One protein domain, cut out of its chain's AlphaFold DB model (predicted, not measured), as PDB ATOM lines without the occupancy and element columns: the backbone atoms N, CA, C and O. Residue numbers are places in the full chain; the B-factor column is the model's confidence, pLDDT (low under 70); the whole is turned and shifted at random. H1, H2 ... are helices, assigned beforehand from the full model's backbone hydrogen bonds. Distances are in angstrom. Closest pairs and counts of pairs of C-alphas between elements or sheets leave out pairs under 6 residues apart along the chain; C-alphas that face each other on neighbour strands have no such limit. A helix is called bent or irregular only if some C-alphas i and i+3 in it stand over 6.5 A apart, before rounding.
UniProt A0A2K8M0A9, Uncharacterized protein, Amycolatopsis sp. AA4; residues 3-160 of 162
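This is residues 3 to 160 of the 162 residues of an uncharacterized protein of Amycolatopsis sp. AA4 (UniProt A0A2K8M0A9). A long rod of helices is built along H7, with H6 folded back beside it as a helical hairpin and H2 packed on another side of H7. H4 runs back along H2, while H1 makes one end of the rod and little H3 sits near the other. The printed part has 158 residues, with seven named helices, H1 to H7 in chain order, and no named strand; the class is all helix. The whole is loose, with a radius of gyration of the C-alphas of 19.5 A, and spans 73 by 25 by 23 A.

H7, residues 122 to 158, is 54.4 A long, from C-alpha 122 at (274.551, 213.340, 224.697) to C-alpha 158 at (311.495, 174.496, 233.996). H6, residues 92 to 117, measures 39.0 A and is only just irregular: C-alphas 96 and 99 are 6.7 A apart. H2 is residues 26 to 41, 22.6 A; H4 is 59 to 78, 27.6 A. H1, residues 3 to 21, measures 27.2 A and begins at C-alpha 3 (322.385, 162.266, 232.548). H3 is residues 46 to 50 and H5 is 87 to 90.

H7 is the hub, touching four helices. H6 and H7 run opposite ways at a shallow tilt of 6 degrees, their closest C-alphas, Ala 112 and Gly 128, 4.4 A apart. H2, H6 and H7 form a bundle, helices side by side. H2 touches H7, closest C-alphas Gly 33 and Gly 136, 4.0 A, with residues 128 to 144 of H7 alone. H2 touches H4, Val 39 to Gly 60, 4.1 A between C-alphas. H1 touches residues 151 to 158 of H7 alone, closest C-alphas Ala 12 and Gly 158, 4.9 A. H3 and H7 only just touch, with 3 pairs of C-alphas within 8 A, the closest those of Arg 48 and Val 125, 6.8 A. H5 and H6 touch only at the corner, closest C-alphas Phe 88 and Arg 95, 5.2 A. H4 and H6 are apart. Every O i to N i+4 pair is within hydrogen-bond range in H2, H3, H4 and H7; H1 has 14 of 15, H6 19 of 22, and H5 is too short for such a pair.

The C-alphas farthest apart, Glu 3 and Gly 120, are 73.0 A apart. The printed part has no cut and no long link. Its mean pLDDT is 82.9; among those under 70 are residues 18 to 24 and 78 to 90.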
ATOM      1  N   GLU A   3     323.785 162.495 232.125       66.56
ATOM      2  CA  GLU A   3     322.385 162.266 232.548       66.56
ATOM      3  C   GLU A   3     321.679 163.522 233.087       66.56
ATOM      4  O   GLU A   3     320.564 163.827 232.678       66.56
ATOM      5  N   HIS A   4     322.345 164.333 233.916       67.69
ATOM      6  CA  HIS A   4     321.743 165.573 234.433       67.69
ATOM      7  C   HIS A   4     321.477 166.628 233.345       67.69
ATOM      8  O   HIS A   4     320.587 167.465 233.496       67.69
ATOM      9  N   GLY A   5     322.232 166.597 232.241       73.81
ATOM     10  CA  GLY A   5     321.993 167.472 231.092       73.81
ATOM     11  C   GLY A   5     320.762 167.049 230.287       73.81
ATOM     12  O   GLY A   5     319.984 167.901 229.853       73.81
ATOM     13  N   GLU A   6     320.552 165.741 230.135       79.12
ATOM     14  CA  GLU A   6     319.397 165.171 229.436       79.12
ATOM     15  C   GLU A   6     318.101 165.325 230.241       79.12
ATOM     16  O   GLU A   6     317.077 165.722 229.680       79.12
ATOM     17  N   GLU A   7     318.150 165.128 231.562       78.12
ATOM     18  CA  GLU A   7     317.016 165.375 232.461       78.12
ATOM     19  C   GLU A   7     316.594 166.851 232.449       78.12
ATOM     20  O   GLU A   7     315.413 167.166 232.273       78.12
ATOM     21  N   ALA A   8     317.552 167.780 232.553       78.31
ATOM     22  CA  ALA A   8     317.272 169.213 232.482       78.31
ATOM     23  C   ALA A   8     316.682 169.619 231.118       78.31
ATOM     24  O   ALA A   8     315.736 170.411 231.051       78.31
ATOM     25  N   ALA A   9     317.186 169.044 230.021       79.38
ATOM     26  CA  ALA A   9     316.652 169.281 228.683       79.38
ATOM     27  C   ALA A   9     315.222 168.730 228.517       79.38
ATOM     28  O   ALA A   9     314.372 169.397 227.914       79.38
ATOM     29  N   ALA A  10     314.926 167.557 229.085       80.81
ATOM     30  CA  ALA A  10     313.593 166.960 229.075       80.81
ATOM     31  C   ALA A  10     312.587 167.801 229.878       80.81
ATOM     32  O   ALA A  10     311.503 168.109 229.374       80.81
ATOM     33  N   VAL A  11     312.965 168.264 231.074       76.75
ATOM     34  CA  VAL A  11     312.144 169.161 231.904       76.75
ATOM     35  C   VAL A  11     311.895 170.494 231.193       76.75
ATOM     36  O   VAL A  11     310.753 170.955 231.137       76.75
ATOM     37  N   ALA A  12     312.911 171.075 230.549       75.25
ATOM     38  CA  ALA A  12     312.776 172.306 229.769       75.25
ATOM     39  C   ALA A  12     311.911 172.144 228.502       75.25
ATOM     40  O   ALA A  12     311.358 173.123 227.983       75.25
ATOM     41  N   ARG A  13     311.804 170.926 227.959       76.56
ATOM     42  CA  ARG A  13     310.915 170.601 226.833       76.56
ATOM     43  C   ARG A  13     309.479 170.410 227.312       76.56
ATOM     44  O   ARG A  13     308.564 170.985 226.725       76.56
ATOM     45  N   LEU A  14     309.285 169.666 228.400       78.38
ATOM     46  CA  LEU A  14     307.979 169.441 229.021       78.38
ATOM     47  C   LEU A  14     307.365 170.745 229.544       78.38
ATOM     48  O   LEU A  14     306.180 170.982 229.320       78.38
ATOM     49  N   SER A  15     308.163 171.633 230.146       70.69
ATOM     50  CA  SER A  15     307.702 172.946 230.612       70.69
ATOM     51  C   SER A  15     307.240 173.841 229.460       70.69
ATOM     52  O   SER A  15     306.206 174.496 229.571       70.69
ATOM     53  N   ARG A  16     307.936 173.822 228.315       71.94
ATOM     54  CA  ARG A  16     307.524 174.544 227.100       71.94
ATOM     55  C   ARG A  16     306.230 173.990 226.504       71.94
ATOM     56  O   ARG A  16     305.358 174.768 226.122       71.94
ATOM     57  N   VAL A  17     306.072 172.666 226.465       75.19
ATOM     58  CA  VAL A  17     304.832 172.021 225.996       75.19
ATOM     59  C   VAL A  17     303.665 172.313 226.946       75.19
ATOM     60  O   VAL A  17     302.561 172.606 226.487       75.19
ATOM     61  N   ALA A  18     303.901 172.300 228.258       68.56
ATOM     62  CA  ALA A  18     302.909 172.681 229.258       68.56
ATOM     63  C   ALA A  18     302.528 174.167 229.130       68.56
ATOM     64  O   ALA A  18     301.347 174.487 229.037       68.56
ATOM     65  N   ALA A  19     303.503 175.074 229.009       66.69
ATOM     66  CA  ALA A  19     303.262 176.506 228.816       66.69
ATOM     67  C   ALA A  19     302.459 176.807 227.536       66.69
ATOM     68  O   ALA A  19     301.626 177.714 227.529       66.69
ATOM     69  N   ALA A  20     302.657 176.025 226.468       64.38
ATOM     70  CA  ALA A  20     301.876 176.139 225.237       64.38
ATOM     71  C   ALA A  20     300.402 175.724 225.414       64.38
ATOM     72  O   ALA A  20     299.533 176.257 224.727       64.38
ATOM     73  N   ARG A  21     300.101 174.813 226.352       65.00
ATOM     74  CA  ARG A  21     298.735 174.331 226.638       65.00
ATOM     75  C   ARG A  21     297.979 175.166 227.676       65.00
ATOM     76  O   ARG A  21     296.755 175.119 227.707       65.00
ATOM     77  N   VAL A  22     298.692 175.936 228.499       59.09
ATOM     78  CA  VAL A  22     298.141 176.748 229.605       59.09
ATOM     79  C   VAL A  22     297.688 178.148 229.141       59.09
ATOM     80  O   VAL A  22     297.116 178.924 229.903       59.09
ATOM     81  N   GLY A  23     297.896 178.494 227.866       60.59
ATOM     82  CA  GLY A  23     297.461 179.771 227.305       60.59
ATOM     83  C   GLY A  23     295.936 179.843 227.132       60.59
ATOM     84  O   GLY A  23     295.405 179.135 226.272       60.59
ATOM     85  N   PRO A  24     295.198 180.701 227.863       67.06
ATOM     86  CA  PRO A  24     293.835 181.034 227.471       67.06
ATOM     87  C   PRO A  24     293.882 181.579 226.039       67.06
ATOM     88  O   PRO A  24     294.694 182.452 225.726       67.06
ATOM     89  N   GLY A  25     293.069 181.006 225.146       75.38
ATOM     90  CA  GLY A  25     293.009 181.450 223.755       75.38
ATOM     91  C   GLY A  25     292.714 182.948 223.688       75.38
ATOM     92  O   GLY A  25     292.079 183.488 224.593       75.38
ATOM     93  N   TRP A  26     293.160 183.613 222.620       83.12
ATOM     94  CA  TRP A  26     292.969 185.057 222.407       83.12
ATOM     95  C   TRP A  26     291.519 185.513 222.657       83.12
ATOM     96  O   TRP A  26     291.284 186.591 223.193       83.12
ATOM     97  N   TRP A  27     290.555 184.636 222.375       85.69
ATOM     98  CA  TRP A  27     289.134 184.850 222.613       85.69
ATOM     99  C   TRP A  27     288.761 185.072 224.086       85.69
ATOM    100  O   TRP A  27     287.789 185.767 224.346       85.69
ATOM    101  N   VAL A  28     289.502 184.539 225.067       86.75
ATOM    102  CA  VAL A  28     289.235 184.782 226.501       86.75
ATOM    103  C   VAL A  28     289.539 186.234 226.854       86.75
ATOM    104  O   VAL A  28     288.770 186.865 227.572       86.75
ATOM    105  N   ALA A  29     290.628 186.783 226.309       88.44
ATOM    106  CA  ALA A  29     290.953 188.199 226.445       88.44
ATOM    107  C   ALA A  29     289.895 189.075 225.757       88.44
ATOM    108  O   ALA A  29     289.452 190.066 226.333       88.44
ATOM    109  N   THR A  30     289.429 188.676 224.569       91.31
ATOM    110  CA  THR A  30     288.333 189.360 223.871       91.31
ATOM    111  C   THR A  30     287.035 189.326 224.678       91.31
ATOM    112  O   THR A  30     286.423 190.370 224.879       91.31
ATOM    113  N   LEU A  31     286.635 188.162 225.200       92.69
ATOM    114  CA  LEU A  31     285.441 188.022 226.036       92.69
ATOM    115  C   LEU A  31     285.552 188.845 227.316       92.69
ATOM    116  O   LEU A  31     284.591 189.520 227.674       92.69
ATOM    117  N   ALA A  32     286.707 188.839 227.983       91.00
ATOM    118  CA  ALA A  32     286.952 189.667 229.160       91.00
ATOM    119  C   ALA A  32     286.826 191.163 228.836       91.00
ATOM    120  O   ALA A  32     286.198 191.901 229.587       91.00
ATOM    121  N   GLY A  33     287.358 191.607 227.695       92.81
ATOM    122  CA  GLY A  33     287.247 193.000 227.274       92.81
ATOM    123  C   GLY A  33     285.819 193.418 226.920       92.81
ATOM    124  O   GLY A  33     285.347 194.451 227.388       92.81
ATOM    125  N   VAL A  34     285.100 192.600 226.145       95.31
ATOM    126  CA  VAL A  34     283.701 192.868 225.764       95.31
ATOM    127  C   VAL A  34     282.785 192.842 226.986       95.31
ATOM    128  O   VAL A  34     281.957 193.731 227.160       95.31
ATOM    129  N   SER A  35     282.946 191.855 227.866       94.81
ATOM    130  CA  SER A  35     282.164 191.779 229.102       94.81
ATOM    131  C   SER A  35     282.454 192.954 230.033       94.81
ATOM    132  O   SER A  35     281.516 193.524 230.584       94.81
ATOM    133  N   TRP A  36     283.710 193.400 230.134       95.81
ATOM    134  CA  TRP A  36     284.053 194.596 230.900       95.81
ATOM    135  C   TRP A  36     283.468 195.882 230.306       95.81
ATOM    136  O   TRP A  36     282.961 196.718 231.050       95.81
ATOM    137  N   PHE A  37     283.467 196.027 228.976       94.69
ATOM    138  CA  PHE A  37     282.771 197.131 228.308       94.69
ATOM    139  C   PHE A  37     281.290 197.174 228.702       94.69
ATOM    140  O   PHE A  37     280.780 198.242 229.031       94.69
ATOM    141  N   LEU A  38     280.615 196.021 228.734       93.56
ATOM    142  CA  LEU A  38     279.217 195.932 229.159       93.56
ATOM    143  C   LEU A  38     279.029 196.283 230.643       93.56
ATOM    144  O   LEU A  38     278.066 196.967 230.983       93.56
ATOM    145  N   VAL A  39     279.955 195.872 231.518       93.50
ATOM    146  CA  VAL A  39     279.960 196.259 232.943       93.50
ATOM    147  C   VAL A  39     280.085 197.774 233.091       93.50
ATOM    148  O   VAL A  39     279.241 198.398 233.731       93.50
ATOM    149  N   ALA A  40     281.112 198.368 232.483       90.69
ATOM    150  CA  ALA A  40     281.391 199.795 232.591       90.69
ATOM    151  C   ALA A  40     280.312 200.645 231.908       90.69
ATOM    152  O   ALA A  40     279.812 201.593 232.507       90.69
ATOM    153  N   GLY A  41     279.884 200.272 230.701       88.88
ATOM    154  CA  GLY A  41     278.793 200.932 229.982       88.88
ATOM    155  C   GLY A  41     277.451 200.804 230.704       88.88
ATOM    156  O   GLY A  41     276.671 201.749 230.724       88.88
ATOM    157  N   GLY A  42     277.217 199.684 231.394       89.12
ATOM    158  CA  GLY A  42     276.035 199.465 232.227       89.12
ATOM    159  C   GLY A  42     275.948 200.357 233.472       89.12
ATOM    160  O   GLY A  42     274.911 200.366 234.130       89.12
ATOM    161  N   THR A  43     276.999 201.115 233.806       90.06
ATOM    162  CA  THR A  43     276.945 202.121 234.885       90.06
ATOM    163  C   THR A  43     276.257 203.422 234.463       90.06
ATOM    164  O   THR A  43     275.872 204.220 235.330       90.06
ATOM    165  N   ILE A  44     276.090 203.632 233.152       89.81
ATOM    166  CA  ILE A  44     275.405 204.784 232.570       89.81
ATOM    167  C   ILE A  44     273.890 204.611 232.779       89.81
ATOM    168  O   ILE A  44     273.360 203.530 232.514       89.81
ATOM    169  N   PRO A  45     273.161 205.642 233.252       89.25
ATOM    170  CA  PRO A  45     271.721 205.542 233.466       89.25
ATOM    171  C   PRO A  45     270.966 205.180 232.180       89.25
ATOM    172  O   PRO A  45     271.209 205.772 231.132       89.25
ATOM    173  N   VAL A  46     269.993 204.270 232.277       88.75
ATOM    174  CA  VAL A  46     269.192 203.794 231.130       88.75
ATOM    175  C   VAL A  46     268.546 204.946 230.361       88.75
ATOM    176  O   VAL A  46     268.713 205.034 229.149       88.75
ATOM    177  N   ALA A  47     267.934 205.901 231.067       87.06
ATOM    178  CA  ALA A  47     267.325 207.083 230.453       87.06
ATOM    179  C   ALA A  47     268.311 207.916 229.608       87.06
ATOM    180  O   ALA A  47     267.901 208.637 228.707       87.06
ATOM    181  N   ARG A  48     269.621 207.838 229.892       86.00
ATOM    182  CA  ARG A  48     270.672 208.510 229.110       86.00
ATOM    183  C   ARG A  48     271.087 207.700 227.883       86.00
ATOM    184  O   ARG A  48     271.410 208.294 226.863       86.00
ATOM    185  N   LEU A  49     271.076 206.371 227.974       86.31
ATOM    186  CA  LEU A  49     271.340 205.478 226.841       86.31
ATOM    187  C   LEU A  49     270.214 205.546 225.800       86.31
ATOM    188  O   LEU A  49     270.486 205.557 224.600       86.31
ATOM    189  N   GLU A  50     268.971 205.697 226.250       88.69
ATOM    190  CA  GLU A  50     267.807 205.855 225.372       88.69
ATOM    191  C   GLU A  50     267.871 207.140 224.530       88.69
ATOM    192  O   GLU A  50     267.429 207.131 223.383       88.69
ATOM    193  N   LEU A  51     268.519 208.211 225.021       86.19
ATOM    194  CA  LEU A  51     268.800 209.422 224.223       86.19
ATOM    195  C   LEU A  51     269.675 209.133 222.993       86.19
ATOM    196  O   LEU A  51     269.657 209.897 222.031       86.19
ATOM    197  N   LEU A  52     270.456 208.051 223.032       86.06
ATOM    198  CA  LEU A  52     271.311 207.594 221.940       86.06
ATOM    199  C   LEU A  52     270.650 206.495 221.090       86.06
ATOM    200  O   LEU A  52     271.301 205.936 220.210       86.06
ATOM    201  N   GLY A  53     269.386 206.149 221.361       88.12
ATOM    202  CA  GLY A  53     268.694 205.034 220.711       88.12
ATOM    203  C   GLY A  53     269.184 203.650 221.154       88.12
ATOM    204  O   GLY A  53     268.884 202.656 220.495       88.12
ATOM    205  N   ILE A  54     269.942 203.563 222.253       86.88
ATOM    206  CA  ILE A  54     270.405 202.293 222.823       86.88
ATOM    207  C   ILE A  54     269.312 201.768 223.769       86.88
ATOM    208  O   ILE A  54     268.932 202.486 224.697       86.88
ATOM    209  N   PRO A  55     268.795 200.540 223.571       88.75
ATOM    210  CA  PRO A  55     267.689 200.028 224.372       88.75
ATOM    211  C   PRO A  55     268.094 199.801 225.833       88.75
ATOM    212  O   PRO A  55     269.201 199.359 226.125       88.75
ATOM    213  N   GLY A  56     267.180 200.054 226.767       82.56
ATOM    214  CA  GLY A  56     267.403 199.847 228.196       82.56
ATOM    215  C   GLY A  56     267.459 198.374 228.601       82.56
ATOM    216  O   GLY A  56     266.479 197.827 229.098       82.56
ATOM    217  N   LEU A  57     268.608 197.724 228.416       85.12
ATOM    218  CA  LEU A  57     268.864 196.361 228.892       85.12
ATOM    219  C   LEU A  57     269.773 196.367 230.132       85.12
ATOM    220  O   LEU A  57     270.543 197.310 230.334       85.12
ATOM    221  N   PRO A  58     269.757 195.304 230.961       88.00
ATOM    222  CA  PRO A  58     270.642 195.173 232.118       88.00
ATOM    223  C   PRO A  58     272.079 194.802 231.694       88.00
ATOM    224  O   PRO A  58     272.634 193.789 232.129       88.00
ATOM    225  N   TYR A  59     272.695 195.627 230.838       88.19
ATOM    226  CA  TYR A  59     274.026 195.410 230.261       88.19
ATOM    227  C   TYR A  59     275.093 195.159 231.325       88.19
ATOM    228  O   TYR A  59     275.928 194.275 231.152       88.19
ATOM    229  N   GLY A  60     275.021 195.870 232.455       89.62
ATOM    230  CA  GLY A  60     275.965 195.703 233.559       89.62
ATOM    231  C   GLY A  60     275.913 194.310 234.194       89.62
ATOM    232  O   GLY A  60     276.958 193.725 234.471       89.62
ATOM    233  N   LEU A  61     274.713 193.742 234.367       90.94
ATOM    234  CA  LEU A  61     274.534 192.402 234.936       90.94
ATOM    235  C   LEU A  61     274.991 191.326 233.949       90.94
ATOM    236  O   LEU A  61     275.766 190.447 234.320       90.94
ATOM    237  N   ALA A  62     274.563 191.425 232.686       91.62
ATOM    238  CA  ALA A  62     274.990 190.503 231.635       91.62
ATOM    239  C   ALA A  62     276.518 190.529 231.455       91.62
ATOM    240  O   ALA A  62     277.163 189.480 231.430       91.62
ATOM    241  N   GLY A  63     277.102 191.730 231.411       91.81
ATOM    242  CA  GLY A  63     278.543 191.943 231.383       91.81
ATOM    243  C   GLY A  63     279.238 191.335 232.596       91.81
ATOM    244  O   GLY A  63     280.208 190.605 232.434       91.81
ATOM    245  N   GLY A  64     278.722 191.564 233.805       91.69
ATOM    246  CA  GLY A  64     279.316 191.051 235.039       91.69
ATOM    247  C   GLY A  64     279.351 189.526 235.080       91.69
ATOM    248  O   GLY A  64     280.396 188.941 235.362       91.69
ATOM    249  N   VAL A  65     278.244 188.872 234.720       94.44
ATOM    250  CA  VAL A  65     278.163 187.404 234.645       94.44
ATOM    251  C   VAL A  65     279.145 186.856 233.608       94.44
ATOM    252  O   VAL A  65     279.902 185.931 233.907       94.44
ATOM    253  N   LEU A  66     279.185 187.448 232.409       92.50
ATOM    254  CA  LEU A  66     280.123 187.048 231.357       92.50
ATOM    255  C   LEU A  66     281.580 187.254 231.777       92.50
ATOM    256  O   LEU A  66     282.427 186.411 231.485       92.50
ATOM    257  N   PHE A  67     281.873 188.343 232.484       91.62
ATOM    258  CA  PHE A  67     283.212 188.653 232.964       91.62
ATOM    259  C   PHE A  67     283.671 187.646 234.017       91.62
ATOM    260  O   PHE A  67     284.767 187.098 233.909       91.62
ATOM    261  N   VAL A  68     282.812 187.326 234.989       90.50
ATOM    262  CA  VAL A  68     283.084 186.285 235.993       90.50
ATOM    263  C   VAL A  68     283.291 184.929 235.322       90.50
ATOM    264  O   VAL A  68     284.254 184.238 235.649       90.50
ATOM    265  N   ALA A  69     282.461 184.564 234.343       90.81
ATOM    266  CA  ALA A  69     282.628 183.326 233.586       90.81
ATOM    267  C   ALA A  69     283.956 183.298 232.805       90.81
ATOM    268  O   ALA A  69     284.663 182.287 232.820       90.81
ATOM    269  N   ALA A  70     284.338 184.410 232.168       87.75
ATOM    270  CA  ALA A  70     285.611 184.540 231.463       87.75
ATOM    271  C   ALA A  70     286.808 184.425 232.418       87.75
ATOM    272  O   ALA A  70     287.786 183.753 232.086       87.75
ATOM    273  N   MET A  71     286.727 185.023 233.610       87.12
ATOM    274  CA  MET A  71     287.768 184.916 234.637       87.12
ATOM    275  C   MET A  71     287.836 183.512 235.240       87.12
ATOM    276  O   MET A  71     288.929 182.981 235.396       87.12
ATOM    277  N   ALA A  72     286.703 182.859 235.493       86.00
ATOM    278  CA  ALA A  72     286.675 181.471 235.951       86.00
ATOM    279  C   ALA A  72     287.318 180.535 234.918       86.00
ATOM    280  O   ALA A  72     288.167 179.709 235.249       86.00
ATOM    281  N   LEU A  73     286.979 180.708 233.642       85.31
ATOM    282  CA  LEU A  73     287.579 179.957 232.549       85.31
ATOM    283  C   LEU A  73     289.079 180.249 232.400       85.31
ATOM    284  O   LEU A  73     289.865 179.323 232.181       85.31
ATOM    285  N   PHE A  74     289.484 181.516 232.526       83.94
ATOM    286  CA  PHE A  74     290.889 181.905 232.592       83.94
ATOM    287  C   PHE A  74     291.585 181.168 233.737       83.94
ATOM    288  O   PHE A  74     292.647 180.586 233.523       83.94
ATOM    289  N   SER A  75     290.975 181.114 234.922       79.69
ATOM    290  CA  SER A  75     291.545 180.443 236.085       79.69
ATOM    291  C   SER A  75     291.688 178.935 235.901       79.69
ATOM    292  O   SER A  75     292.734 178.367 236.221       79.69
ATOM    293  N   VAL A  76     290.678 178.286 235.319       80.19
ATOM    294  CA  VAL A  76     290.718 176.854 234.997       80.19
ATOM    295  C   VAL A  76     291.814 176.561 233.972       80.19
ATOM    296  O   VAL A  76     292.597 175.631 234.155       80.19
ATOM    297  N   ARG A  77     291.920 177.366 232.907       77.88
ATOM    298  CA  ARG A  77     292.906 177.143 231.836       77.88
ATOM    299  C   ARG A  77     294.336 177.477 232.229       77.88
ATOM    300  O   ARG A  77     295.257 176.822 231.755       77.88
ATOM    301  N   THR A  78     294.516 178.466 233.097       69.75
ATOM    302  CA  THR A  78     295.840 178.842 233.606       69.75
ATOM    303  C   THR A  78     296.311 177.957 234.759       69.75
ATOM    304  O   THR A  78     297.447 178.094 235.200       69.75
ATOM    305  N   GLY A  79     295.461 177.053 235.263       66.81
ATOM    306  CA  GLY A  79     295.768 176.210 236.421       66.81
ATOM    307  C   GLY A  79     295.735 176.953 237.761       66.81
ATOM    308  O   GLY A  79     295.951 176.330 238.795       66.81
ATOM    309  N   THR A  80     295.404 178.249 237.763       61.44
ATOM    310  CA  THR A  80     295.268 179.076 238.976       61.44
ATOM    311  C   THR A  80     294.027 178.729 239.808       61.44
ATOM    312  O   THR A  80     293.923 179.179 240.943       61.44
ATOM    313  N   GLY A  81     293.099 177.932 239.259       52.94
ATOM    314  CA  GLY A  81     291.892 177.445 239.937       52.94
ATOM    315  C   GLY A  81     292.016 176.079 240.633       52.94
ATOM    316  O   GLY A  81     291.034 175.618 241.210       52.94
ATOM    317  N   ARG A  82     293.177 175.401 240.585       55.75
ATOM    318  CA  ARG A  82     293.421 174.247 241.476       55.75
ATOM    319  C   ARG A  82     293.500 174.773 242.911       55.75
ATOM    320  O   ARG A  82     294.047 175.845 243.116       55.75
ATOM    321  N   GLN A  83     292.946 174.034 243.874       48.97
ATOM    322  CA  GLN A  83     292.745 174.404 245.290       48.97
ATOM    323  C   GLN A  83     294.018 174.778 246.090       48.97
ATOM    324  O   GLN A  83     293.973 174.863 247.316       48.97
ATOM    325  N   ASP A  84     295.142 175.047 245.432       47.41
ATOM    326  CA  ASP A  84     296.305 175.660 246.047       47.41
ATOM    327  C   ASP A  84     295.964 177.114 246.373       47.41
ATOM    328  O   ASP A  84     295.855 177.979 245.505       47.41
ATOM    329  N   LEU A  85     295.784 177.372 247.665       45.81
ATOM    330  CA  LEU A  85     295.294 178.609 248.283       45.81
ATOM    331  C   LEU A  85     296.098 179.889 247.954       45.81
ATOM    332  O   LEU A  85     295.901 180.917 248.601       45.81
ATOM    333  N   ARG A  86     297.051 179.861 247.010       56.84
ATOM    334  CA  ARG A  86     297.970 180.968 246.706       56.84
ATOM    335  C   ARG A  86     298.379 181.026 245.220       56.84
ATOM    336  O   ARG A  86     299.561 180.852 244.916       56.84
ATOM    337  N   PRO A  87     297.478 181.386 244.286       62.12
ATOM    338  CA  PRO A  87     297.847 181.644 242.886       62.12
ATOM    339  C   PRO A  87     298.950 182.713 242.747       62.12
ATOM    340  O   PRO A  87     299.802 182.627 241.869       62.12
ATOM    341  N   PHE A  88     299.008 183.672 243.677       63.00
ATOM    342  CA  PHE A  88     300.070 184.684 243.764       63.00
ATOM    343  C   PHE A  88     301.425 184.160 244.260       63.00
ATOM    344  O   PHE A  88     302.437 184.827 244.060       63.00
ATOM    345  N   ALA A  89     301.455 183.003 244.930       59.62
ATOM    346  CA  ALA A  89     302.700 182.328 245.295       59.62
ATOM    347  C   ALA A  89     303.196 181.423 244.160       59.62
ATOM    348  O   ALA A  89     304.400 181.311 243.962       59.62
ATOM    349  N   ALA A  90     302.273 180.820 243.401       67.12
ATOM    350  CA  ALA A  90     302.598 180.004 242.233       67.12
ATOM    351  C   ALA A  90     303.108 180.841 241.046       67.12
ATOM    352  O   ALA A  90     303.989 180.390 240.317       67.12
ATOM    353  N   TYR A  91     302.592 182.066 240.872       73.69
ATOM    354  CA  TYR A  91     302.944 182.954 239.760       73.69
ATOM    355  C   TYR A  91     303.335 184.353 240.265       73.69
ATOM    356  O   TYR A  91     302.465 185.213 240.451       73.69
ATOM    357  N   PRO A  92     304.639 184.624 240.479       77.88
ATOM    358  CA  PRO A  92     305.134 185.931 240.913       77.88
ATOM    359  C   PRO A  92     304.735 187.064 239.965       77.88
ATOM    360  O   PRO A  92     304.465 188.182 240.413       77.88
ATOM    361  N   SER A  93     304.635 186.776 238.661       78.94
ATOM    362  CA  SER A  93     304.160 187.752 237.683       78.94
ATOM    363  C   SER A  93     302.715 188.173 237.942       78.94
ATOM    364  O   SER A  93     302.373 189.320 237.701       78.94
ATOM    365  N   LEU A  94     301.855 187.318 238.497       80.88
ATOM    366  CA  LEU A  94     300.480 187.708 238.809       80.88
ATOM    367  C   LEU A  94     300.435 188.734 239.953       80.88
ATOM    368  O   LEU A  94     299.636 189.667 239.917       80.88
ATOM    369  N   ARG A  95     301.333 188.609 240.940       81.19
ATOM    370  CA  ARG A  95     301.385 189.486 242.121       81.19
ATOM    371  C   ARG A  95     301.716 190.937 241.772       81.19
ATOM    372  O   ARG A  95     301.154 191.840 242.382       81.19
ATOM    373  N   SER A  96     302.600 191.169 240.804       83.81
ATOM    374  CA  SER A  96     302.946 192.530 240.367       83.81
ATOM    375  C   SER A  96     301.917 193.131 239.409       83.81
ATOM    376  O   SER A  96     301.773 194.349 239.340       83.81
ATOM    377  N   ARG A  97     301.181 192.288 238.681       86.94
ATOM    378  CA  ARG A  97     300.282 192.700 237.595       86.94
ATOM    379  C   ARG A  97     298.836 192.895 238.039       86.94
ATOM    380  O   ARG A  97     298.139 193.750 237.497       86.94
ATOM    381  N   PHE A  98     298.392 192.145 239.044       86.38
ATOM    382  CA  PHE A  98     297.024 192.210 239.555       86.38
ATOM    383  C   PHE A  98     296.628 193.578 240.142       86.38
ATOM    384  O   PHE A  98     295.523 194.026 239.846       86.38
ATOM    385  N   PRO A  99     297.482 194.300 240.899       89.31
ATOM    386  CA  PRO A  99     297.131 195.638 241.374       89.31
ATOM    387  C   PRO A  99     296.870 196.611 240.222       89.31
ATOM    388  O   PRO A  99     295.896 197.354 240.256       89.31
ATOM    389  N   VAL A 100     297.693 196.554 239.169       90.00
ATOM    390  CA  VAL A 100     297.520 197.375 237.960       90.00
ATOM    391  C   VAL A 100     296.180 197.061 237.296       90.00
ATOM    392  O   VAL A 100     295.418 197.970 236.982       90.00
ATOM    393  N   PHE A 101     295.847 195.774 237.170       89.00
ATOM    394  CA  PHE A 101     294.555 195.328 236.656       89.00
ATOM    395  C   PHE A 101     293.370 195.843 237.483       89.00
ATOM    396  O   PHE A 101     292.424 196.398 236.922       89.00
ATOM    397  N   ALA A 102     293.432 195.711 238.809       89.56
ATOM    398  CA  ALA A 102     292.381 196.174 239.711       89.56
ATOM    399  C   ALA A 102     292.192 197.697 239.641       89.56
ATOM    400  O   ALA A 102     291.058 198.174 239.587       89.56
ATOM    401  N   VAL A 103     293.290 198.459 239.573       92.69
ATOM    402  CA  VAL A 103     293.255 199.919 239.414       92.69
ATOM    403  C   VAL A 103     292.636 200.308 238.074       92.69
ATOM    404  O   VAL A 103     291.768 201.173 238.049       92.69
ATOM    405  N   THR A 104     293.006 199.662 236.967       91.56
ATOM    406  CA  THR A 104     292.413 199.942 235.648       91.56
ATOM    407  C   THR A 104     290.923 199.615 235.599       91.56
ATOM    408  O   THR A 104     290.140 200.391 235.043       91.56
ATOM    409  N   CYS A 105     290.509 198.514 236.230       90.25
ATOM    410  CA  CYS A 105     289.096 198.190 236.400       90.25
ATOM    411  C   CYS A 105     288.380 199.304 237.181       90.25
ATOM    412  O   CYS A 105     287.449 199.919 236.667       90.25
ATOM    413  N   GLY A 106     288.859 199.642 238.381       91.69
ATOM    414  CA  GLY A 106     288.254 200.687 239.211       91.69
ATOM    415  C   GLY A 106     288.206 202.058 238.529       91.69
ATOM    416  O   GLY A 106     287.170 202.716 238.548       91.69
ATOM    417  N   ALA A 107     289.293 202.466 237.868       92.81
ATOM    418  CA  ALA A 107     289.400 203.752 237.188       92.81
ATOM    419  C   ALA A 107     288.456 203.857 235.984       92.81
ATOM    420  O   ALA A 107     287.756 204.858 235.847       92.81
ATOM    421  N   SER A 108     288.396 202.825 235.132       89.94
ATOM    422  CA  SER A 108     287.487 202.822 233.975       89.94
ATOM    423  C   SER A 108     286.019 202.812 234.401       89.94
ATOM    424  O   SER A 108     285.215 203.548 233.831       89.94
ATOM    425  N   LEU A 109     285.681 202.045 235.444       91.75
ATOM    426  CA  LEU A 109     284.337 202.007 236.014       91.75
ATOM    427  C   LEU A 109     283.939 203.370 236.592       91.75
ATOM    428  O   LEU A 109     282.874 203.887 236.272       91.75
ATOM    429  N   ALA A 110     284.807 203.968 237.413       92.69
ATOM    430  CA  ALA A 110     284.561 205.270 238.021       92.69
ATOM    431  C   ALA A 110     284.410 206.366 236.958       92.69
ATOM    432  O   ALA A 110     283.480 207.165 237.028       92.69
ATOM    433  N   ALA A 111     285.280 206.386 235.947       91.94
ATOM    434  CA  ALA A 111     285.221 207.374 234.878       91.94
ATOM    435  C   ALA A 111     283.944 207.236 234.029       91.94
ATOM    436  O   ALA A 111     283.273 208.238 233.788       91.94
ATOM    437  N   ALA A 112     283.553 206.015 233.640       89.75
ATOM    438  CA  ALA A 112     282.296 205.779 232.923       89.75
ATOM    439  C   ALA A 112     281.069 206.171 233.768       89.75
ATOM    440  O   ALA A 112     280.155 206.829 233.269       89.75
ATOM    441  N   PHE A 113     281.087 205.844 235.064       91.62
ATOM    442  CA  PHE A 113     280.031 206.197 236.013       91.62
ATOM    443  C   PHE A 113     279.848 207.714 236.142       91.62
ATOM    444  O   PHE A 113     278.713 208.197 236.100       91.62
ATOM    445  N   TRP A 114     280.949 208.454 236.307       92.69
ATOM    446  CA  TRP A 114     280.931 209.910 236.444       92.69
ATOM    447  C   TRP A 114     280.496 210.586 235.148       92.69
ATOM    448  O   TRP A 114     279.604 211.428 235.182       92.69
ATOM    449  N   LEU A 115     281.047 210.181 234.001       89.44
ATOM    450  CA  LEU A 115     280.678 210.746 232.700       89.44
ATOM    451  C   LEU A 115     279.211 210.481 232.342       89.44
ATOM    452  O   LEU A 115     278.538 211.370 231.833       89.44
ATOM    453  N   GLY A 116     278.682 209.299 232.671       85.12
ATOM    454  CA  GLY A 116     277.271 208.974 232.450       85.12
ATOM    455  C   GLY A 116     276.291 209.750 233.341       85.12
ATOM    456  O   GLY A 116     275.093 209.770 233.055       85.12
ATOM    457  N   ARG A 117     276.778 210.370 234.425       87.81
ATOM    458  CA  ARG A 117     275.986 211.181 235.371       87.81
ATOM    459  C   ARG A 117     276.279 212.671 235.311       87.81
ATOM    460  O   ARG A 117     275.517 213.440 235.893       87.81
ATOM    461  N   ALA A 118     277.350 213.056 234.628       85.31
ATOM    462  CA  ALA A 118     277.631 214.438 234.303       85.31
ATOM    463  C   ALA A 118     276.470 215.029 233.487       85.31
ATOM    464  O   ALA A 118     275.586 214.295 233.030       85.31
ATOM    465  N   ASP A 119     276.450 216.358 233.370       74.62
ATOM    466  CA  ASP A 119     275.363 217.126 232.761       74.62
ATOM    467  C   ASP A 119     274.768 216.430 231.537       74.62
ATOM    468  O   ASP A 119     275.484 215.830 230.740       74.62
ATOM    469  N   GLY A 120     273.441 216.491 231.397       69.81
ATOM    470  CA  GLY A 120     272.633 215.628 230.524       69.81
ATOM    471  C   GLY A 120     272.870 215.697 229.011       69.81
ATOM    472  O   GLY A 120     271.994 215.291 228.251       69.81
ATOM    473  N   SER A 121     274.015 216.216 228.580       85.31
ATOM    474  CA  SER A 121     274.500 216.261 227.215       85.31
ATOM    475  C   SER A 121     274.745 214.856 226.645       85.31
ATOM    476  O   SER A 121     275.496 214.070 227.233       85.31
ATOM    477  N   PRO A 122     274.225 214.558 225.440       85.81
ATOM    478  CA  PRO A 122     274.551 213.340 224.697       85.81
ATOM    479  C   PRO A 122     276.058 213.136 224.480       85.81
ATOM    480  O   PRO A 122     276.524 212.001 224.408       85.81
ATOM    481  N   ALA A 123     276.842 214.220 224.411       88.94
ATOM    482  CA  ALA A 123     278.290 214.144 224.220       88.94
ATOM    483  C   ALA A 123     279.001 213.476 225.409       88.94
ATOM    484  O   ALA A 123     279.944 212.709 225.215       88.94
ATOM    485  N   LEU A 124     278.527 213.713 226.636       88.75
ATOM    486  CA  LEU A 124     279.084 213.100 227.845       88.75
ATOM    487  C   LEU A 124     278.703 211.621 227.961       88.75
ATOM    488  O   LEU A 124     279.517 210.808 228.393       88.75
ATOM    489  N   VAL A 125     277.515 211.250 227.475       89.38
ATOM    490  CA  VAL A 125     277.105 209.843 227.353       89.38
ATOM    491  C   VAL A 125     278.025 209.102 226.375       89.38
ATOM    492  O   VAL A 125     278.540 208.034 226.706       89.38
ATOM    493  N   TRP A 126     278.314 209.696 225.211       92.00
ATOM    494  CA  TRP A 126     279.293 209.154 224.263       92.00
ATOM    495  C   TRP A 126     280.703 209.062 224.848       92.00
ATOM    496  O   TRP A 126     281.372 208.049 224.656       92.00
ATOM    497  N   ALA A 127     281.146 210.075 225.596       92.62
ATOM    498  CA  ALA A 127     282.434 210.038 226.284       92.62
ATOM    499  C   ALA A 127     282.492 208.895 227.314       92.62
ATOM    500  O   ALA A 127     283.479 208.162 227.361       92.62
ATOM    501  N   GLY A 128     281.422 208.688 228.089       91.50
ATOM    502  CA  GLY A 128     281.304 207.565 229.021       91.50
ATOM    503  C   GLY A 128     281.389 206.206 228.319       91.50
ATOM    504  O   GLY A 128     282.128 205.329 228.767       91.50
ATOM    505  N   LEU A 129     280.710 206.049 227.177       92.12
ATOM    506  CA  LEU A 129     280.799 204.842 226.345       92.12
ATOM    507  C   LEU A 129     282.200 204.639 225.756       92.12
ATOM    508  O   LEU A 129     282.705 203.517 225.751       92.12
ATOM    509  N   ALA A 130     282.856 205.706 225.301       94.75
ATOM    510  CA  ALA A 130     284.223 205.644 224.790       94.75
ATOM    511  C   ALA A 130     285.214 205.213 225.881       94.75
ATOM    512  O   ALA A 130     286.071 204.361 225.643       94.75
ATOM    513  N   VAL A 131     285.062 205.733 227.103       94.31
ATOM    514  CA  VAL A 131     285.854 205.318 228.269       94.31
ATOM    515  C   VAL A 131     285.589 203.860 228.633       94.31
ATOM    516  O   VAL A 131     286.539 203.116 228.877       94.31
ATOM    517  N   ALA A 132     284.329 203.421 228.623       93.06
ATOM    518  CA  ALA A 132     283.988 202.019 228.835       93.06
ATOM    519  C   ALA A 132     284.649 201.117 227.778       93.06
ATOM    520  O   ALA A 132     285.183 200.059 228.115       93.06
ATOM    521  N   ALA A 133     284.653 201.536 226.508       95.88
ATOM    522  CA  ALA A 133     285.258 200.781 225.412       95.88
ATOM    523  C   ALA A 133     286.782 200.694 225.569       95.88
ATOM    524  O   ALA A 133     287.351 199.604 225.497       95.88
ATOM    525  N   ALA A 134     287.436 201.819 225.869       95.81
ATOM    526  CA  ALA A 134     288.865 201.862 226.167       95.81
ATOM    527  C   ALA A 134     289.217 200.986 227.383       95.81
ATOM    528  O   ALA A 134     290.195 200.239 227.344       95.81
ATOM    529  N   GLY A 135     288.386 201.013 228.431       92.94
ATOM    530  CA  GLY A 135     288.502 200.138 229.597       92.94
ATOM    531  C   GLY A 135     288.411 198.658 229.224       92.94
ATOM    532  O   GLY A 135     289.244 197.869 229.659       92.94
ATOM    533  N   GLY A 136     287.459 198.283 228.364       93.25
ATOM    534  CA  GLY A 136     287.329 196.919 227.847       93.25
ATOM    535  C   GLY A 136     288.565 196.457 227.071       93.25
ATOM    536  O   GLY A 136     289.098 195.378 227.334       93.25
ATOM    537  N   VAL A 137     289.086 197.291 226.168       95.31
ATOM    538  CA  VAL A 137     290.328 196.998 225.429       95.31
ATOM    539  C   VAL A 137     291.510 196.824 226.388       95.31
ATOM    540  O   VAL A 137     292.250 195.846 226.272       95.31
ATOM    541  N   ALA A 138     291.664 197.725 227.362       94.25
ATOM    542  CA  ALA A 138     292.731 197.656 228.355       94.25
ATOM    543  C   ALA A 138     292.640 196.380 229.204       94.25
ATOM    544  O   ALA A 138     293.637 195.681 229.373       94.25
ATOM    545  N   VAL A 139     291.444 196.025 229.678       92.12
ATOM    546  CA  VAL A 139     291.196 194.799 230.446       92.12
ATOM    547  C   VAL A 139     291.512 193.554 229.621       92.12
ATOM    548  O   VAL A 139     292.234 192.677 230.097       92.12
ATOM    549  N   GLY A 140     291.064 193.488 228.363       91.31
ATOM    550  CA  GLY A 140     291.407 192.387 227.463       91.31
ATOM    551  C   GLY A 140     292.921 192.262 227.249       91.31
ATOM    552  O   GLY A 140     293.489 191.177 227.399       91.31
ATOM    553  N   ALA A 141     293.603 193.379 226.992       92.00
ATOM    554  CA  ALA A 141     295.058 193.410 226.858       92.00
ATOM    555  C   ALA A 141     295.765 192.954 228.145       92.00
ATOM    556  O   ALA A 141     296.713 192.169 228.081       92.00
ATOM    557  N   MET A 142     295.281 193.370 229.318       91.00
ATOM    558  CA  MET A 142     295.825 192.957 230.612       91.00
ATOM    559  C   MET A 142     295.634 191.468 230.883       91.00
ATOM    560  O   MET A 142     296.546 190.835 231.408       91.00
ATOM    561  N   VAL A 143     294.506 190.877 230.485       88.44
ATOM    562  CA  VAL A 143     294.290 189.422 230.557       88.44
ATOM    563  C   VAL A 143     295.306 188.684 229.682       88.44
ATOM    564  O   VAL A 143     295.938 187.726 230.137       88.44
ATOM    565  N   GLY A 144     295.537 189.164 228.458       88.56
ATOM    566  CA  GLY A 144     296.578 188.627 227.576       88.56
ATOM    567  C   GLY A 144     297.987 188.779 228.160       88.56
ATOM    568  O   GLY A 144     298.790 187.841 228.129       88.56
ATOM    569  N   TRP A 145     298.276 189.934 228.756       87.88
ATOM    570  CA  TRP A 145     299.541 190.211 229.424       87.88
ATOM    571  C   TRP A 145     299.754 189.309 230.642       87.88
ATOM    572  O   TRP A 145     300.818 188.707 230.769       87.88
ATOM    573  N   MET A 146     298.754 189.132 231.510       88.12
ATOM    574  CA  MET A 146     298.813 188.204 232.645       88.12
ATOM    575  C   MET A 146     299.044 186.761 232.177       88.12
ATOM    576  O   MET A 146     299.941 186.095 232.691       88.12
ATOM    577  N   ALA A 147     298.345 186.307 231.129       85.38
ATOM    578  CA  ALA A 147     298.580 184.995 230.520       85.38
ATOM    579  C   ALA A 147     300.007 184.832 229.965       85.38
ATOM    580  O   ALA A 147     300.597 183.754 230.044       85.38
ATOM    581  N   ALA A 148     300.586 185.882 229.378       85.50
ATOM    582  CA  ALA A 148     301.983 185.866 228.944       85.50
ATOM    583  C   ALA A 148     302.958 185.785 230.133       85.50
ATOM    584  O   ALA A 148     303.957 185.076 230.043       85.50
ATOM    585  N   GLY A 149     302.650 186.452 231.251       84.56
ATOM    586  CA  GLY A 149     303.428 186.375 232.494       84.56
ATOM    587  C   GLY A 149     303.464 184.971 233.082       84.56
ATOM    588  O   GLY A 149     304.543 184.431 233.288       84.56
ATOM    589  N   ILE A 150     302.293 184.348 233.231       83.00
ATOM    590  CA  ILE A 150     302.154 182.969 233.722       83.00
ATOM    591  C   ILE A 150     302.962 181.994 232.854       83.00
ATOM    592  O   ILE A 150     303.684 181.145 233.372       83.00
ATOM    593  N   ARG A 151     302.898 182.138 231.523       81.88
ATOM    594  CA  ARG A 151     303.710 181.323 230.603       81.88
ATOM    595  C   ARG A 151     305.210 181.529 230.817       81.88
ATOM    596  O   ARG A 151     305.953 180.552 230.806       81.88
ATOM    597  N   GLY A 152     305.643 182.773 231.022       82.06
ATOM    598  CA  GLY A 152     307.032 183.099 231.343       82.06
ATOM    599  C   GLY A 152     307.502 182.447 232.642       82.06
ATOM    600  O   GLY A 152     308.562 181.826 232.657       82.06
ATOM    601  N   ASP A 153     306.681 182.509 233.693       82.56
ATOM    602  CA  ASP A 153     306.976 181.902 234.994       82.56
ATOM    603  C   ASP A 153     307.121 180.369 234.881       82.56
ATOM    604  O   ASP A 153     308.065 179.797 235.424       82.56
ATOM    605  N   ILE A 154     306.256 179.700 234.103       78.00
ATOM    606  CA  ILE A 154     306.330 178.244 233.855       78.00
ATOM    607  C   ILE A 154     307.621 177.862 233.115       78.00
ATOM    608  O   ILE A 154     308.285 176.886 233.474       78.00
ATOM    609  N   VAL A 155     307.993 178.622 232.079       80.19
ATOM    610  CA  VAL A 155     309.228 178.370 231.317       80.19
ATOM    611  C   VAL A 155     310.459 178.594 232.195       80.19
ATOM    612  O   VAL A 155     311.374 177.769 232.179       80.19
ATOM    613  N   ALA A 156     310.469 179.662 232.996       79.38
ATOM    614  CA  ALA A 156     311.561 179.967 233.913       79.38
ATOM    615  C   ALA A 156     311.733 178.870 234.977       79.38
ATOM    616  O   ALA A 156     312.855 178.407 235.189       79.38
ATOM    617  N   ALA A 157     310.634 178.383 235.562       76.12
ATOM    618  CA  ALA A 157     310.649 177.288 236.531       76.12
ATOM    619  C   ALA A 157     311.226 175.983 235.950       76.12
ATOM    620  O   ALA A 157     311.976 175.287 236.629       76.12
ATOM    621  N   GLY A 158     310.940 175.672 234.679       67.25
ATOM    622  CA  GLY A 158     311.495 174.496 233.996       67.25
ATOM    623  C   GLY A 158     312.958 174.631 233.551       67.25
ATOM    624  O   GLY A 158     313.566 173.630 233.194       67.25
ATOM    625  N   SER A 159     313.519 175.845 233.548       68.56
ATOM    626  CA  SER A 159     314.915 176.119 233.157       68.56
ATOM    627  C   SER A 159     315.920 176.112 234.315       68.56
ATOM    628  O   SER A 159     317.096 176.379 234.094       68.56
ATOM    629  N   GLY A 160     315.480 175.814 235.543       60.84
ATOM    630  CA  GLY A 160     316.394 175.607 236.667       60.84
ATOM    631  C   GLY A 160     317.114 176.862 237.172       60.84
ATOM    632  O   GLY A 160     318.211 176.742 237.703       60.84
TER     633      GLY A 160